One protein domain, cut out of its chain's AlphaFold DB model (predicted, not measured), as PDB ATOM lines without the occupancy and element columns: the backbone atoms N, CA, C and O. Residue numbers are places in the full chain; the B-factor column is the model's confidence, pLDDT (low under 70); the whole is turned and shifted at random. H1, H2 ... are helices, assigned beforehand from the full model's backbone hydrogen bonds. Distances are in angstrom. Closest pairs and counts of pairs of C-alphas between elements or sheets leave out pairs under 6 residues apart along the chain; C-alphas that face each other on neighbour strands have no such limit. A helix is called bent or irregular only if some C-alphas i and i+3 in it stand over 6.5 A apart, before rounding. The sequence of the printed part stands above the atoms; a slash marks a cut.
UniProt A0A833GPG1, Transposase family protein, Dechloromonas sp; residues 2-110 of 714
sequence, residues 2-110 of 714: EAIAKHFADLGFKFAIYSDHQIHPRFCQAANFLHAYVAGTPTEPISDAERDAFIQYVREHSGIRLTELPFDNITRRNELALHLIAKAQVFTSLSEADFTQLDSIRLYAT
ATOM      1  N   GLU A   2     114.058 -43.297  -1.894       71.88
ATOM      2  CA  GLU A   2     114.124 -44.756  -1.678       71.88
ATOM      3  C   GLU A   2     115.138 -45.204  -0.618       71.88
ATOM      4  O   GLU A   2     114.820 -46.058   0.198       71.88
ATOM      5  N   ALA A   3     116.320 -44.583  -0.550       76.00
ATOM      6  CA  ALA A   3     117.303 -44.894   0.495       76.00
ATOM      7  C   ALA A   3     116.787 -44.586   1.917       76.00
ATOM      8  O   ALA A   3     117.083 -45.316   2.857       76.00
ATOM      9  N   ILE A   4     115.981 -43.528   2.066       74.31
ATOM     10  CA  ILE A   4     115.360 -43.147   3.343       74.31
ATOM     11  C   ILE A   4     114.212 -44.110   3.661       74.31
ATOM     12  O   ILE A   4     114.126 -44.613   4.776       74.31
ATOM     13  N   ALA A   5     113.372 -44.415   2.667       77.44
ATOM     14  CA  ALA A   5     112.276 -45.367   2.809       77.44
ATOM     15  C   ALA A   5     112.778 -46.758   3.222       77.44
ATOM     16  O   ALA A   5     112.227 -47.351   4.145       77.44
ATOM     17  N   LYS A   6     113.859 -47.239   2.596       80.62
ATOM     18  CA  LYS A   6     114.513 -48.505   2.937       80.62
ATOM     19  C   LYS A   6     115.054 -48.491   4.367       80.62
ATOM     20  O   LYS A   6     114.759 -49.402   5.123       80.62
ATOM     21  N   HIS A   7     115.749 -47.424   4.765       81.69
ATOM     22  CA  HIS A   7     116.264 -47.289   6.129       81.69
ATOM     23  C   HIS A   7     115.157 -47.353   7.196       81.69
ATOM     24  O   HIS A   7     115.309 -48.044   8.199       81.69
ATOM     25  N   PHE A   8     114.029 -46.670   6.983       82.12
ATOM     26  CA  PHE A   8     112.894 -46.740   7.908       82.12
ATOM     27  C   PHE A   8     112.183 -48.096   7.874       82.12
ATOM     28  O   PHE A   8     111.786 -48.585   8.930       82.12
ATOM     29  N   ALA A   9     112.064 -48.724   6.703       82.88
ATOM     30  CA  ALA A   9     111.491 -50.060   6.570       82.88
ATOM     31  C   ALA A   9     112.328 -51.123   7.302       82.88
ATOM     32  O   ALA A   9     111.758 -51.963   7.993       82.88
ATOM     33  N   ASP A  10     113.661 -51.033   7.236       85.88
ATOM     34  CA  ASP A  10     114.585 -51.901   7.980       85.88
ATOM     35  C   ASP A  10     114.414 -51.749   9.508       85.88
ATOM     36  O   ASP A  10     114.651 -52.688  10.267       85.88
ATOM     37  N   LEU A  11     113.947 -50.580   9.965       84.69
ATOM     38  CA  LEU A  11     113.589 -50.296  11.361       84.69
ATOM     39  C   LEU A  11     112.128 -50.654  11.708       84.69
ATOM     40  O   LEU A  11     111.692 -50.411  12.832       84.69
ATOM     41  N   GLY A  12     111.361 -51.218  10.769       86.62
ATOM     42  CA  GLY A  12     109.956 -51.601  10.956       86.62
ATOM     43  C   GLY A  12     108.941 -50.466  10.776       86.62
ATOM     44  O   GLY A  12     107.763 -50.643  11.090       86.62
ATOM     45  N   PHE A  13     109.358 -49.304  10.264       81.00
ATOM     46  CA  PHE A  13     108.484 -48.153  10.038       81.00
ATOM     47  C   PHE A  13     108.031 -48.043   8.580       81.00
ATOM     48  O   PHE A  13     108.789 -48.274   7.640       81.00
ATOM     49  N   LYS A  14     106.782 -47.607   8.383       79.38
ATOM     50  CA  LYS A  14     106.297 -47.160   7.072       79.38
ATOM     51  C   LYS A  14     106.712 -45.706   6.866       79.38
ATOM     52  O   LYS A  14     106.449 -44.864   7.720       79.38
ATOM     53  N   PHE A  15     107.332 -45.415   5.730       79.62
ATOM     54  CA  PHE A  15     107.757 -44.069   5.366       79.62
ATOM     55  C   PHE A  15     106.974 -43.581   4.146       79.62
ATOM     56  O   PHE A  15     106.895 -44.279   3.136       79.62
ATOM     57  N   ALA A  16     106.418 -42.376   4.238       74.75
ATOM     58  CA  ALA A  16     105.744 -41.694   3.141       74.75
ATOM     59  C   ALA A  16     106.195 -40.231   3.097       74.75
ATOM     60  O   ALA A  16     106.393 -39.601   4.136       74.75
ATOM     61  N   ILE A  17     106.364 -39.696   1.888       73.69
ATOM     62  CA  ILE A  17     106.658 -38.279   1.666       73.69
ATOM     63  C   ILE A  17     105.369 -37.618   1.204       73.69
ATOM     64  O   ILE A  17     104.805 -38.015   0.185       73.69
ATOM     65  N   TYR A  18     104.946 -36.594   1.936       63.56
ATOM     66  CA  TYR A  18     103.847 -35.724   1.546       63.56
ATOM     67  C   TYR A  18     104.410 -34.349   1.197       63.56
ATOM     68  O   TYR A  18     105.223 -33.803   1.946       63.56
ATOM     69  N   SER A  19     103.988 -33.776   0.071       62.81
ATOM     70  CA  SER A  19     104.178 -32.342  -0.160       62.81
ATOM     71  C   SER A  19     103.264 -31.549   0.776       62.81
ATOM     72  O   SER A  19     102.172 -32.013   1.101       62.81
ATOM     73  N   ASP A  20     103.653 -30.329   1.128       58.56
ATOM     74  CA  ASP A  20     102.796 -29.351   1.812       58.56
ATOM     75  C   ASP A  20     101.404 -29.202   1.158       58.56
ATOM     76  O   ASP A  20     100.406 -29.075   1.858       58.56
ATOM     77  N   HIS A  21     101.302 -29.333  -0.168       58.66
ATOM     78  CA  HIS A  21     100.035 -29.313  -0.911       58.66
ATOM     79  C   HIS A  21      99.090 -30.502  -0.658       58.66
ATOM     80  O   HIS A  21      97.911 -30.420  -1.005       58.66
ATOM     81  N   GLN A  22      99.588 -31.612  -0.108       66.62
ATOM     82  CA  GLN A  22      98.785 -32.792   0.249       66.62
ATOM     83  C   GLN A  22      98.284 -32.731   1.695       66.62
ATOM     84  O   GLN A  22      97.495 -33.578   2.108       66.62
ATOM     85  N   ILE A  23      98.746 -31.744   2.462       70.69
ATOM     86  CA  ILE A  23      98.454 -31.602   3.878       70.69
ATOM     87  C   ILE A  23      97.484 -30.437   4.046       70.69
ATOM     88  O   ILE A  23      97.817 -29.293   3.743       70.69
ATOM     89  N   HIS A  24      96.275 -30.710   4.541       76.44
ATOM     90  CA  HIS A  24      95.312 -29.647   4.811       76.44
ATOM     91  C   HIS A  24      95.767 -28.833   6.041       76.44
ATOM     92  O   HIS A  24      95.822 -29.388   7.140       76.44
ATOM     93  N   PRO A  25      96.071 -27.523   5.926       78.69
ATOM     94  CA  PRO A  25      96.640 -26.756   7.038       78.69
ATOM     95  C   PRO A  25      95.755 -26.740   8.288       78.69
ATOM     96  O   PRO A  25      96.248 -26.880   9.403       78.69
ATOM     97  N   ARG A  26      94.429 -26.632   8.114       80.81
ATOM     98  CA  ARG A  26      93.488 -26.688   9.245       80.81
ATOM     99  C   ARG A  26      93.491 -28.045   9.942       80.81
ATOM    100  O   ARG A  26      93.473 -28.069  11.164       80.81
ATOM    101  N   PHE A  27      93.634 -29.140   9.191       85.94
ATOM    102  CA  PHE A  27      93.729 -30.474   9.778       85.94
ATOM    103  C   PHE A  27      94.957 -30.573  10.682       85.94
ATOM    104  O   PHE A  27      94.849 -31.009  11.822       85.94
ATOM    105  N   CYS A  28      96.121 -30.111  10.216       85.12
ATOM    106  CA  CYS A  28      97.332 -30.107  11.035       85.12
ATOM    107  C   CYS A  28      97.204 -29.230  12.280       85.12
ATOM    108  O   CYS A  28      97.658 -29.621  13.352       85.12
ATOM    109  N   GLN A  29      96.578 -28.061  12.158       85.44
ATOM    110  CA  GLN A  29      96.329 -27.181  13.299       85.44
ATOM    111  C   GLN A  29      95.382 -27.827  14.316       85.44
ATOM    112  O   GLN A  29      95.695 -27.836  15.503       85.44
ATOM    113  N   ALA A  30      94.286 -28.425  13.851       88.88
ATOM    114  CA  ALA A  30      93.334 -29.158  14.674       88.88
ATOM    115  C   ALA A  30      93.982 -30.370  15.361       88.88
ATOM    116  O   ALA A  30      93.849 -30.537  16.571       88.88
ATOM    117  N   ALA A  31      94.758 -31.169  14.626       87.94
ATOM    118  CA  ALA A  31      95.494 -32.306  15.174       87.94
ATOM    119  C   ALA A  31      96.501 -31.861  16.248       87.94
ATOM    120  O   ALA A  31      96.529 -32.418  17.345       87.94
ATOM    121  N   ASN A  32      97.271 -30.799  15.982       87.25
ATOM    122  CA  ASN A  32      98.193 -30.212  16.958       87.25
ATOM    123  C   ASN A  32      97.466 -29.650  18.188       87.25
ATOM    124  O   ASN A  32      98.007 -29.678  19.294       87.25
ATOM    125  N   PHE A  33      96.263 -29.100  18.010       89.94
ATOM    126  CA  PHE A  33      95.431 -28.592  19.099       89.94
ATOM    127  C   PHE A  33      94.934 -29.728  20.001       89.94
ATOM    128  O   PHE A  33      95.094 -29.673  21.226       89.94
ATOM    129  N   LEU A  34      94.387 -30.776  19.379       91.31
ATOM    130  CA  LEU A  34      93.774 -31.926  20.040       91.31
ATOM    131  C   LEU A  34      94.786 -32.912  20.625       91.31
ATOM    132  O   LEU A  34      94.419 -33.675  21.513       91.31
ATOM    133  N   HIS A  35      96.052 -32.879  20.197       88.25
ATOM    134  CA  HIS A  35      97.100 -33.812  20.628       88.25
ATOM    135  C   HIS A  35      97.132 -34.057  22.148       88.25
ATOM    136  O   HIS A  35      97.203 -35.199  22.599       88.25
ATOM    137  N   ALA A  36      97.013 -32.999  22.955       88.56
ATOM    138  CA  ALA A  36      97.035 -33.137  24.412       88.56
ATOM    139  C   ALA A  36      95.814 -33.869  24.989       88.56
ATOM    140  O   ALA A  36      95.916 -34.492  26.039       88.56
ATOM    141  N   TYR A  37      94.670 -33.809  24.310       90.94
ATOM    142  CA  TYR A  37      93.413 -34.417  24.746       90.94
ATOM    143  C   TYR A  37      93.313 -35.904  24.369       90.94
ATOM    144  O   TYR A  37      92.513 -36.622  24.969       90.94
ATOM    145  N   VAL A  38      94.133 -36.370  23.412       86.81
ATOM    146  CA  VAL A  38      94.176 -37.778  22.967       86.81
ATOM    147  C   VAL A  38      94.672 -38.683  24.093       86.81
ATOM    148  O   VAL A  38      94.023 -39.666  24.442       86.81
ATOM    149  N   ALA A  39      95.828 -38.346  24.669       75.62
ATOM    150  CA  ALA A  39      96.464 -39.142  25.719       75.62
ATOM    151  C   ALA A  39      96.271 -38.566  27.125       75.62
ATOM    152  O   ALA A  39      96.590 -39.250  28.101       75.62
ATOM    153  N   GLY A  40      95.821 -37.312  27.217       82.75
ATOM    154  CA  GLY A  40      95.657 -36.613  28.477       82.75
ATOM    155  C   GLY A  40      94.332 -36.931  29.159       82.75
ATOM    156  O   GLY A  40      93.310 -37.180  28.511       82.75
ATOM    157  N   THR A  41      94.349 -36.921  30.485       84.62
ATOM    158  CA  THR A  41      93.148 -37.077  31.303       84.62
ATOM    159  C   THR A  41      92.632 -35.711  31.744       84.62
ATOM    160  O   THR A  41      93.442 -34.853  32.107       84.62
ATOM    161  N   PRO A  42      91.307 -35.501  31.738       85.00
ATOM    162  CA  PRO A  42      90.730 -34.294  32.312       85.00
ATOM    163  C   PRO A  42      91.018 -34.258  33.816       85.00
ATOM    164  O   PRO A  42      91.132 -35.305  34.459       85.00
ATOM    165  N   THR A  43      91.141 -33.054  34.371       76.44
ATOM    166  CA  THR A  43      91.379 -32.866  35.812       76.44
ATOM    167  C   THR A  43      90.179 -33.345  36.624       76.44
ATOM    168  O   THR A  43      90.340 -34.025  37.636       76.44
ATOM    169  N   GLU A  44      88.973 -33.042  36.139       84.25
ATOM    170  CA  GLU A  44      87.725 -33.604  36.639       84.25
ATOM    171  C   GLU A  44      87.303 -34.785  35.745       84.25
ATOM    172  O   GLU A  44      87.045 -34.582  34.551       84.25
ATOM    173  N   PRO A  45      87.232 -36.022  36.278       87.31
ATOM    174  CA  PRO A  45      86.854 -37.195  35.498       87.31
ATOM    175  C   PRO A  45      85.524 -37.003  34.761       87.31
ATOM    176  O   PRO A  45      84.557 -36.493  35.318       87.31
ATOM    177  N   ILE A  46      85.470 -37.425  33.499       89.44
ATOM    178  CA  ILE A  46      84.227 -37.448  32.720       89.44
ATOM    179  C   ILE A  46      83.476 -38.723  33.094       89.44
ATOM    180  O   ILE A  46      83.983 -39.822  32.859       89.44
ATOM    181  N   SER A  47      82.294 -38.578  33.694       92.38
ATOM    182  CA  SER A  47      81.461 -39.730  34.051       92.38
ATOM    183  C   SER A  47      80.840 -40.373  32.807       92.38
ATOM    184  O   SER A  47      80.600 -39.699  31.803       92.38
ATOM    185  N   ASP A  48      80.541 -41.672  32.878       93.44
ATOM    186  CA  ASP A  48      79.867 -42.373  31.780       93.44
ATOM    187  C   ASP A  48      78.509 -41.730  31.458       93.44
ATOM    188  O   ASP A  48      78.208 -41.492  30.295       93.44
ATOM    189  N   ALA A  49      77.743 -41.340  32.483       93.25
ATOM    190  CA  ALA A  49      76.451 -40.679  32.311       93.25
ATOM    191  C   ALA A  49      76.562 -39.316  31.603       93.25
ATOM    192  O   ALA A  49      75.776 -39.028  30.703       93.25
ATOM    193  N   GLU A  50      77.545 -38.489  31.978       92.94
ATOM    194  CA  GLU A  50      77.789 -37.181  31.351       92.94
ATOM    195  C   GLU A  50      78.193 -37.339  29.879       92.94
ATOM    196  O   GLU A  50      77.660 -36.653  29.003       92.94
ATOM    197  N   ARG A  51      79.099 -38.284  29.593       94.75
ATOM    198  CA  ARG A  51      79.505 -38.614  28.223       94.75
ATOM    199  C   ARG A  51      78.314 -39.085  27.393       94.75
ATOM    200  O   ARG A  51      78.120 -38.598  26.281       94.75
ATOM    201  N   ASP A  52      77.556 -40.048  27.901       94.62
ATOM    202  CA  ASP A  52      76.496 -40.693  27.133       94.62
ATOM    203  C   ASP A  52      75.350 -39.704  26.860       94.62
ATOM    204  O   ASP A  52      74.835 -39.665  25.744       94.62
ATOM    205  N   ALA A  53      75.036 -38.820  27.816       93.94
ATOM    206  CA  ALA A  53      74.104 -37.710  27.615       93.94
ATOM    207  C   ALA A  53      74.591 -36.723  26.538       93.94
ATOM    208  O   ALA A  53      73.813 -36.326  25.670       93.94
ATOM    209  N   PHE A  54      75.882 -36.362  26.545       95.56
ATOM    210  CA  PHE A  54      76.471 -35.492  25.522       95.56
ATOM    211  C   PHE A  54      76.357 -36.111  24.124       95.56
ATOM    212  O   PHE A  54      75.890 -35.461  23.187       95.56
ATOM    213  N   ILE A  55      76.761 -37.377  23.977       94.12
ATOM    214  CA  ILE A  55      76.726 -38.091  22.693       94.12
ATOM    215  C   ILE A  55      75.283 -38.247  22.206       94.12
ATOM    216  O   ILE A  55      75.018 -38.046  21.019       94.12
ATOM    217  N   GLN A  56      74.351 -38.569  23.104       93.19
ATOM    218  CA  GLN A  56      72.938 -38.698  22.764       93.19
ATOM    219  C   GLN A  56      72.358 -37.371  22.262       93.19
ATOM    220  O   GLN A  56      71.699 -37.352  21.225       93.19
ATOM    221  N   TYR A  57      72.677 -36.252  22.916       93.62
ATOM    222  CA  TYR A  57      72.206 -34.942  22.475       93.62
ATOM    223  C   TYR A  57      72.756 -34.560  21.092       93.62
ATOM    224  O   TYR A  57      72.009 -34.086  20.237       93.62
ATOM    225  N   VAL A  58      74.049 -34.812  20.841       91.81
ATOM    226  CA  VAL A  58      74.671 -34.600  19.520       91.81
ATOM    227  C   VAL A  58      74.039 -35.501  18.455       91.81
ATOM    228  O   VAL A  58      73.873 -35.075  17.316       91.81
ATOM    229  N   ARG A  59      73.660 -36.734  18.808       86.75
ATOM    230  CA  ARG A  59      72.963 -37.651  17.897       86.75
ATOM    231  C   ARG A  59      71.576 -37.131  17.516       86.75
ATOM    232  O   ARG A  59      71.205 -37.212  16.351       86.75
ATOM    233  N   GLU A  60      70.829 -36.596  18.477       84.81
ATOM    234  CA  GLU A  60      69.503 -36.002  18.248       84.81
ATOM    235  C   GLU A  60      69.579 -34.689  17.451       84.81
ATOM    236  O   GLU A  60      68.674 -34.383  16.676       84.81
ATOM    237  N   HIS A  61      70.683 -33.947  17.587       83.38
ATOM    238  CA  HIS A  61      70.908 -32.642  16.960       83.38
ATOM    239  C   HIS A  61      72.171 -32.658  16.086       83.38
ATOM    240  O   HIS A  61      73.108 -31.882  16.289       83.38
ATOM    241  N   SER A  62      72.219 -33.565  15.109       82.69
ATOM    242  CA  SER A  62      73.398 -33.751  14.254       82.69
ATOM    243  C   SER A  62      73.828 -32.452  13.557       82.69
ATOM    244  O   SER A  62      73.021 -31.758  12.934       82.69
ATOM    245  N   GLY A  63      75.115 -32.106  13.661       79.81
ATOM    246  CA  GLY A  63      75.681 -30.878  13.102       79.81
ATOM    247  C   GLY A  63      75.478 -29.622  13.958       79.81
ATOM    248  O   GLY A  63      75.810 -28.524  13.484       79.81
ATOM    249  N   ILE A  64      74.971 -29.764  15.191       86.81
ATOM    250  CA  ILE A  64      74.900 -28.684  16.184       86.81
ATOM    251  C   ILE A  64      76.281 -28.067  16.417       86.81
ATOM    252  O   ILE A  64      77.305 -28.763  16.404       86.81
ATOM    253  N   ARG A  65      76.328 -26.748  16.624       88.75
ATOM    254  CA  ARG A  65      77.580 -26.082  16.984       88.75
ATOM    255  C   ARG A  65      77.937 -26.377  18.433       88.75
ATOM    256  O   ARG A  65      77.072 -26.403  19.305       88.75
ATOM    257  N   LEU A  66      79.229 -26.508  18.718       93.31
ATOM    258  CA  LEU A  66      79.729 -26.708  20.082       93.31
ATOM    259  C   LEU A  66      79.196 -25.622  21.032       93.31
ATOM    260  O   LEU A  66      78.830 -25.919  22.164       93.31
ATOM    261  N   THR A  67      79.086 -24.383  20.548       92.75
ATOM    262  CA  THR A  67      78.559 -23.216  21.273       92.75
ATOM    263  C   THR A  67      77.061 -23.243  21.567       92.75
ATOM    264  O   THR A  67      76.645 -22.530  22.479       92.75
ATOM    265  N   GLU A  68      76.280 -24.073  20.881       92.12
ATOM    266  CA  GLU A  68      74.817 -24.163  21.008       92.12
ATOM    267  C   GLU A  68      74.366 -25.302  21.937       92.12
ATOM    268  O   GLU A  68      73.192 -25.393  22.282       92.12
ATOM    269  N   LEU A  69      75.292 -26.162  22.373       91.44
ATOM    270  CA  LEU A  69      75.000 -27.259  23.293       91.44
ATOM    271  C   LEU A  69      74.486 -26.743  24.659       91.44
ATOM    272  O   LEU A  69      75.135 -25.858  25.238       91.44
ATOM    273  N   PRO A  70      73.401 -27.327  25.216       90.19
ATOM    274  CA  PRO A  70      72.703 -26.833  26.407       90.19
ATOM    275  C   PRO A  70      73.369 -27.307  27.708       90.19
ATOM    276  O   PRO A  70      72.816 -28.099  28.464       90.19
ATOM    277  N   PHE A  71      74.588 -26.836  27.956       88.25
ATOM    278  CA  PHE A  71      75.305 -27.069  29.210       88.25
ATOM    279  C   PHE A  71      75.479 -25.745  29.950       88.25
ATOM    280  O   PHE A  71      76.017 -24.792  29.384       88.25
ATOM    281  N   ASP A  72      75.102 -25.713  31.228       85.06
ATOM    282  CA  ASP A  72      75.194 -24.506  32.062       85.06
ATOM    283  C   ASP A  72      76.649 -24.056  32.271       85.06
ATOM    284  O   ASP A  72      76.970 -22.866  32.241       85.06
ATOM    285  N   ASN A  73      77.562 -25.016  32.443       91.25
ATOM    286  CA  ASN A  73      78.989 -24.743  32.563       91.25
ATOM    287  C   ASN A  73      79.669 -24.793  31.186       91.25
ATOM    288  O   ASN A  73      80.061 -25.857  30.699       91.25
ATOM    289  N   ILE A  74      79.851 -23.614  30.583       91.19
ATOM    290  CA  ILE A  74      80.487 -23.438  29.266       91.19
ATOM    291  C   ILE A  74      81.898 -24.041  29.227       91.19
ATOM    292  O   ILE A  74      82.257 -24.694  28.247       91.19
ATOM    293  N   THR A  75      82.698 -23.848  30.278       91.69
ATOM    294  CA  THR A  75      84.072 -24.367  30.345       91.69
ATOM    295  C   THR A  75      84.072 -25.890  30.303       91.69
ATOM    296  O   THR A  75      84.764 -26.482  29.472       91.69
ATOM    297  N   ARG A  76      83.245 -26.523  31.147       91.69
ATOM    298  CA  ARG A  76      83.129 -27.985  31.219       91.69
ATOM    299  C   ARG A  76      82.617 -28.576  29.910       91.69
ATOM    300  O   ARG A  76      83.159 -29.561  29.423       91.69
ATOM    301  N   ARG A  77      81.624 -27.937  29.294       92.88
ATOM    302  CA  ARG A  77      81.099 -28.321  27.979       92.88
ATOM    303  C   ARG A  77      82.183 -28.342  26.905       92.88
ATOM    304  O   ARG A  77      82.263 -29.288  26.126       92.88
ATOM    305  N   ASN A  78      83.005 -27.293  26.855       93.62
ATOM    306  CA  ASN A  78      84.071 -27.181  25.867       93.62
ATOM    307  C   ASN A  78      85.170 -28.226  26.137       93.62
ATOM    308  O   ASN A  78      85.607 -28.892  25.203       93.62
ATOM    309  N   GLU A  79      85.571 -28.418  27.399       92.12
ATOM    310  CA  GLU A  79      86.525 -29.458  27.818       92.12
ATOM    311  C   GLU A  79      86.049 -30.864  27.405       92.12
ATOM    312  O   GLU A  79      86.794 -31.620  26.772       92.12
ATOM    313  N   LEU A  80      84.789 -31.188  27.712       93.00
ATOM    314  CA  LEU A  80      84.145 -32.451  27.368       93.00
ATOM    315  C   LEU A  80      84.161 -32.670  25.852       93.00
ATOM    316  O   LEU A  80      84.668 -33.691  25.390       93.00
ATOM    317  N   ALA A  81      83.706 -31.687  25.072       94.31
ATOM    318  CA  ALA A  81      83.715 -31.761  23.613       94.31
ATOM    319  C   ALA A  81      85.121 -32.052  23.056       94.31
ATOM    320  O   ALA A  81      85.279 -32.943  22.224       94.31
ATOM    321  N   LEU A  82      86.156 -31.357  23.540       94.38
ATOM    322  CA  LEU A  82      87.536 -31.547  23.079       94.38
ATOM    323  C   LEU A  82      88.072 -32.950  23.393       94.38
ATOM    324  O   LEU A  82      88.702 -33.567  22.531       94.38
ATOM    325  N   HIS A  83      87.791 -33.488  24.584       93.88
ATOM    326  CA  HIS A  83      88.166 -34.860  24.931       93.88
ATOM    327  C   HIS A  83      87.414 -35.908  24.107       93.88
ATOM    328  O   HIS A  83      88.027 -36.886  23.679       93.88
ATOM    329  N   LEU A  84      86.113 -35.720  23.869       94.94
ATOM    330  CA  LEU A  84      85.312 -36.654  23.077       94.94
ATOM    331  C   LEU A  84      85.714 -36.642  21.599       94.94
ATOM    332  O   LEU A  84      85.810 -37.712  20.998       94.94
ATOM    333  N   ILE A  85      86.037 -35.468  21.041       95.00
ATOM    334  CA  ILE A  85      86.590 -35.344  19.686       95.00
ATOM    335  C   ILE A  85      87.949 -36.046  19.600       95.00
ATOM    336  O   ILE A  85      88.166 -36.884  18.727       95.00
ATOM    337  N   ALA A  86      88.866 -35.756  20.528       93.31
ATOM    338  CA  ALA A  86      90.208 -36.337  20.513       93.31
ATOM    339  C   ALA A  86      90.216 -37.866  20.688       93.31
ATOM    340  O   ALA A  86      91.100 -38.541  20.164       93.31
ATOM    341  N   LYS A  87      89.231 -38.417  21.409       91.94
ATOM    342  CA  LYS A  87      89.052 -39.864  21.618       91.94
ATOM    343  C   LYS A  87      88.168 -40.531  20.558       91.94
ATOM    344  O   LYS A  87      87.844 -41.705  20.721       91.94
ATOM    345  N   ALA A  88      87.786 -39.805  19.502       92.25
ATOM    346  CA  ALA A  88      86.920 -40.285  18.424       92.25
ATOM    347  C   ALA A  88      85.582 -40.873  18.925       92.25
ATOM    348  O   ALA A  88      85.106 -41.890  18.427       92.25
ATOM    349  N   GLN A  89      84.996 -40.246  19.947       93.44
ATOM    350  CA  GLN A  89      83.663 -40.573  20.479       93.44
ATOM    351  C   GLN A  89      82.589 -39.616  19.944       93.44
ATOM    352  O   GLN A  89      81.414 -39.963  19.892       93.44
ATOM    353  N   VAL A  90      83.012 -38.417  19.539       94.12
ATOM    354  CA  VAL A  90      82.243 -37.408  18.804       94.12
ATOM    355  C   VAL A  90      83.127 -36.936  17.649       94.12
ATOM    356  O   VAL A  90      84.351 -36.946  17.763       94.12
ATOM    357  N   PHE A  91      82.529 -36.538  16.535       91.25
ATOM    358  CA  PHE A  91      83.234 -36.248  15.290       91.25
ATOM    359  C   PHE A  91      83.009 -34.802  14.848       91.25
ATOM    360  O   PHE A  91      82.002 -34.179  15.187       91.25
ATOM    361  N   THR A  92      83.982 -34.252  14.127       91.12
ATOM    362  CA  THR A  92      83.949 -32.913  13.532       91.12
ATOM    363  C   THR A  92      84.934 -32.863  12.368       91.12
ATOM    364  O   THR A  92      85.994 -33.489  12.437       91.12
ATOM    365  N   SER A  93      84.639 -32.054  11.347       86.44
ATOM    366  CA  SER A  93      85.548 -31.868  10.216       86.44
ATOM    367  C   SER A  93      86.791 -31.105  10.643       86.44
ATOM    368  O   SER A  93      86.808 -29.876  10.694       86.44
ATOM    369  N   LEU A  94      87.874 -31.835  10.912       87.50
ATOM    370  CA  LEU A  94      89.169 -31.260  11.298       87.50
ATOM    371  C   LEU A  94      89.780 -30.383  10.191       87.50
ATOM    372  O   LEU A  94      90.625 -29.531  10.462       87.50
ATOM    373  N   SER A  95      89.361 -30.577   8.939       81.94
ATOM    374  CA  SER A  95      89.782 -29.738   7.813       81.94
ATOM    375  C   SER A  95      89.018 -28.417   7.747       81.94
ATOM    376  O   SER A  95      89.516 -27.461   7.160       81.94
ATOM    377  N   GLU A  96      87.844 -28.312   8.362       77.94
ATOM    378  CA  GLU A  96      87.036 -27.091   8.330       77.94
ATOM    379  C   GLU A  96      87.019 -26.352   9.666       77.94
ATOM    380  O   GLU A  96      87.040 -25.118   9.662       77.94
ATOM    381  N   ALA A  97      87.043 -27.085  10.778       83.25
ATOM    382  CA  ALA A  97      86.984 -26.564  12.132       83.25
ATOM    383  C   ALA A  97      88.178 -25.654  12.452       83.25
ATOM    384  O   ALA A  97      89.340 -25.988  12.203       83.25
ATOM    385  N   ASP A  98      87.882 -24.510  13.065       86.62
ATOM    386  CA  ASP A  98      88.875 -23.639  13.672       86.62
ATOM    387  C   ASP A  98      88.742 -23.734  15.195       86.62
ATOM    388  O   ASP A  98      87.823 -23.180  15.797       86.62
ATOM    389  N   PHE A  99      89.684 -24.418  15.842       88.81
ATOM    390  CA  PHE A  99      89.690 -24.582  17.298       88.81
ATOM    391  C   PHE A  99      89.954 -23.273  18.059       88.81
ATOM    392  O   PHE A  99      89.703 -23.196  19.260       88.81
ATOM    393  N   THR A 100      90.366 -22.202  17.370       87.06
ATOM    394  CA  THR A 100      90.380 -20.845  17.932       87.06
ATOM    395  C   THR A 100      89.005 -20.176  17.897       87.06
ATOM    396  O   THR A 100      88.778 -19.212  18.631       87.06
ATOM    397  N   GLN A 101      88.053 -20.695  17.123       89.12
ATOM    398  CA  GLN A 101      86.679 -20.209  17.021       89.12
ATOM    399  C   GLN A 101      85.703 -21.358  17.290       89.12
ATOM    400  O   GLN A 101      85.213 -21.997  16.365       89.12
ATOM    401  N   LEU A 102      85.388 -21.609  18.564       90.06
ATOM    402  CA  LEU A 102      84.557 -22.756  18.965       90.06
ATOM    403  C   LEU A 102      83.159 -22.782  18.315       90.06
ATOM    404  O   LEU A 102      82.603 -23.857  18.138       90.06
ATOM    405  N   ASP A 103      82.620 -21.630  17.900       88.75
ATOM    406  CA  ASP A 103      81.353 -21.537  17.150       88.75
ATOM    407  C   ASP A 103      81.428 -22.151  15.740       88.75
ATOM    408  O   ASP A 103      80.415 -22.525  15.153       88.75
ATOM    409  N   SER A 104      82.636 -22.297  15.190       86.56
ATOM    410  CA  SER A 104      82.858 -22.967  13.907       86.56
ATOM    411  C   SER A 104      82.790 -24.495  14.005       86.56
ATOM    412  O   SER A 104      82.655 -25.163  12.980       86.56
ATOM    413  N   ILE A 105      82.886 -25.056  15.217       91.56
ATOM    414  CA  ILE A 105      82.967 -26.501  15.435       91.56
ATOM    415  C   ILE A 105      81.560 -27.085  15.430       91.56
ATOM    416  O   ILE A 105      80.763 -26.809  16.326       91.56
ATOM    417  N   ARG A 106      81.275 -27.927  14.436       87.81
ATOM    418  CA  ARG A 106      80.046 -28.726  14.361       87.81
ATOM    419  C   ARG A 106      80.306 -30.139  14.843       87.81
ATOM    420  O   ARG A 106      81.360 -30.693  14.538       87.81
ATOM    421  N   LEU A 107      79.364 -30.703  15.584       92.19
ATOM    422  CA  LEU A 107      79.523 -31.998  16.231       92.19
ATOM    423  C   LEU A 107      78.611 -33.047  15.602       92.19
ATOM    424  O   LEU A 107      77.453 -32.773  15.286       92.19
ATOM    425  N   TYR A 108      79.140 -34.258  15.469       88.12
ATOM    426  CA  TYR A 108      78.455 -35.410  14.896       88.12
ATOM    427  C   TYR A 108      78.662 -36.631  15.788       88.12
ATOM    428  O   TYR A 108      79.746 -36.832  16.335       88.12
ATOM    429  N   ALA A 109      77.635 -37.464  15.947       85.88
ATOM    430  CA  ALA A 109      77.738 -38.669  16.768       85.88
ATOM    431  C   ALA A 109      78.505 -39.794  16.055       85.88
ATOM    432  O   ALA A 109      79.061 -40.670  16.715       85.88
ATOM    433  N   THR A 110      78.536 -39.777  14.717       79.25
ATOM    434  CA  THR A 110      79.236 -40.771  13.898       79.25
ATOM    435  C   THR A 110      80.030 -40.113  12.758       79.25
ATOM    436  O   THR A 110      79.658 -39.025  12.310       79.25
TER     437      THR A 110
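AT A GLANCE: This is residues 2 to 110 of the 714 residues of the protein "Transposase family protein" of Dechloromonas sp (UniProt A0A833GPG1). H2 and H3 stand at the two ends of a loose body with H4 as a crossbar between them, and the unnamed residues 87 to 110 wind through the space beside H4. H1 lies far off at the end of an unnamed arm, residues 11 to 24, which makes the length of the whole. The printed part has 109 residues, with four named helices in the order H1, H2, H3, H4 and no named strand. Its class is all helix, though the helices hold 50 residues, under half. The whole is loose, with a radius of gyration of the C-alphas of 17.2 A and spans of 56 by 28 by 22 A.

IN THESE COORDINATES: Find C-alpha 25 at (96.640, -26.756, 7.038); from there the longest helix, H2, runs through residues 25 to 39 over 22.4 A. It is irregular: C-alphas 33 and 36 are 7.2 A apart. H4, residues 74 to 86, covers 18.4 A and ends at C-alpha 86 at (90.208, -36.337, 20.513). H3, residues 48 to 60, covers 18.2 A. Look for H1, residues 2 to 10, from C-alpha 2 at (114.124, -44.756, -1.678).

HOW THE PARTS SIT: Residues 34 to 38 of H2 touch residues 82 to 86 of H4; the closest C-alphas, of Val 38 and Ala 86, are 4.9 A apart. The two lines are about perpendicular, at 82 degrees. H3 and H4 are close but not clearly touching, with the closest C-alphas, of Arg 51 and Leu 80, 7.8 A apart, and about perpendicular at 84 degrees. H2 and H3 are apart, and H1 is apart from H2, H3 and H4. In H1, H3 and H4 every O i to N i+4 pair is within hydrogen-bond range; in H2, 8 of 11 are.

THE WHOLE: The two C-alphas farthest apart, of Ala 3 and Asp 72, are 56.4 A apart. The printed part has no cut. The links H1 to H2 and H3 to H4 are long. Look at residues 18 to 22 for pLDDT under 70; the mean of the printed part is 86.0.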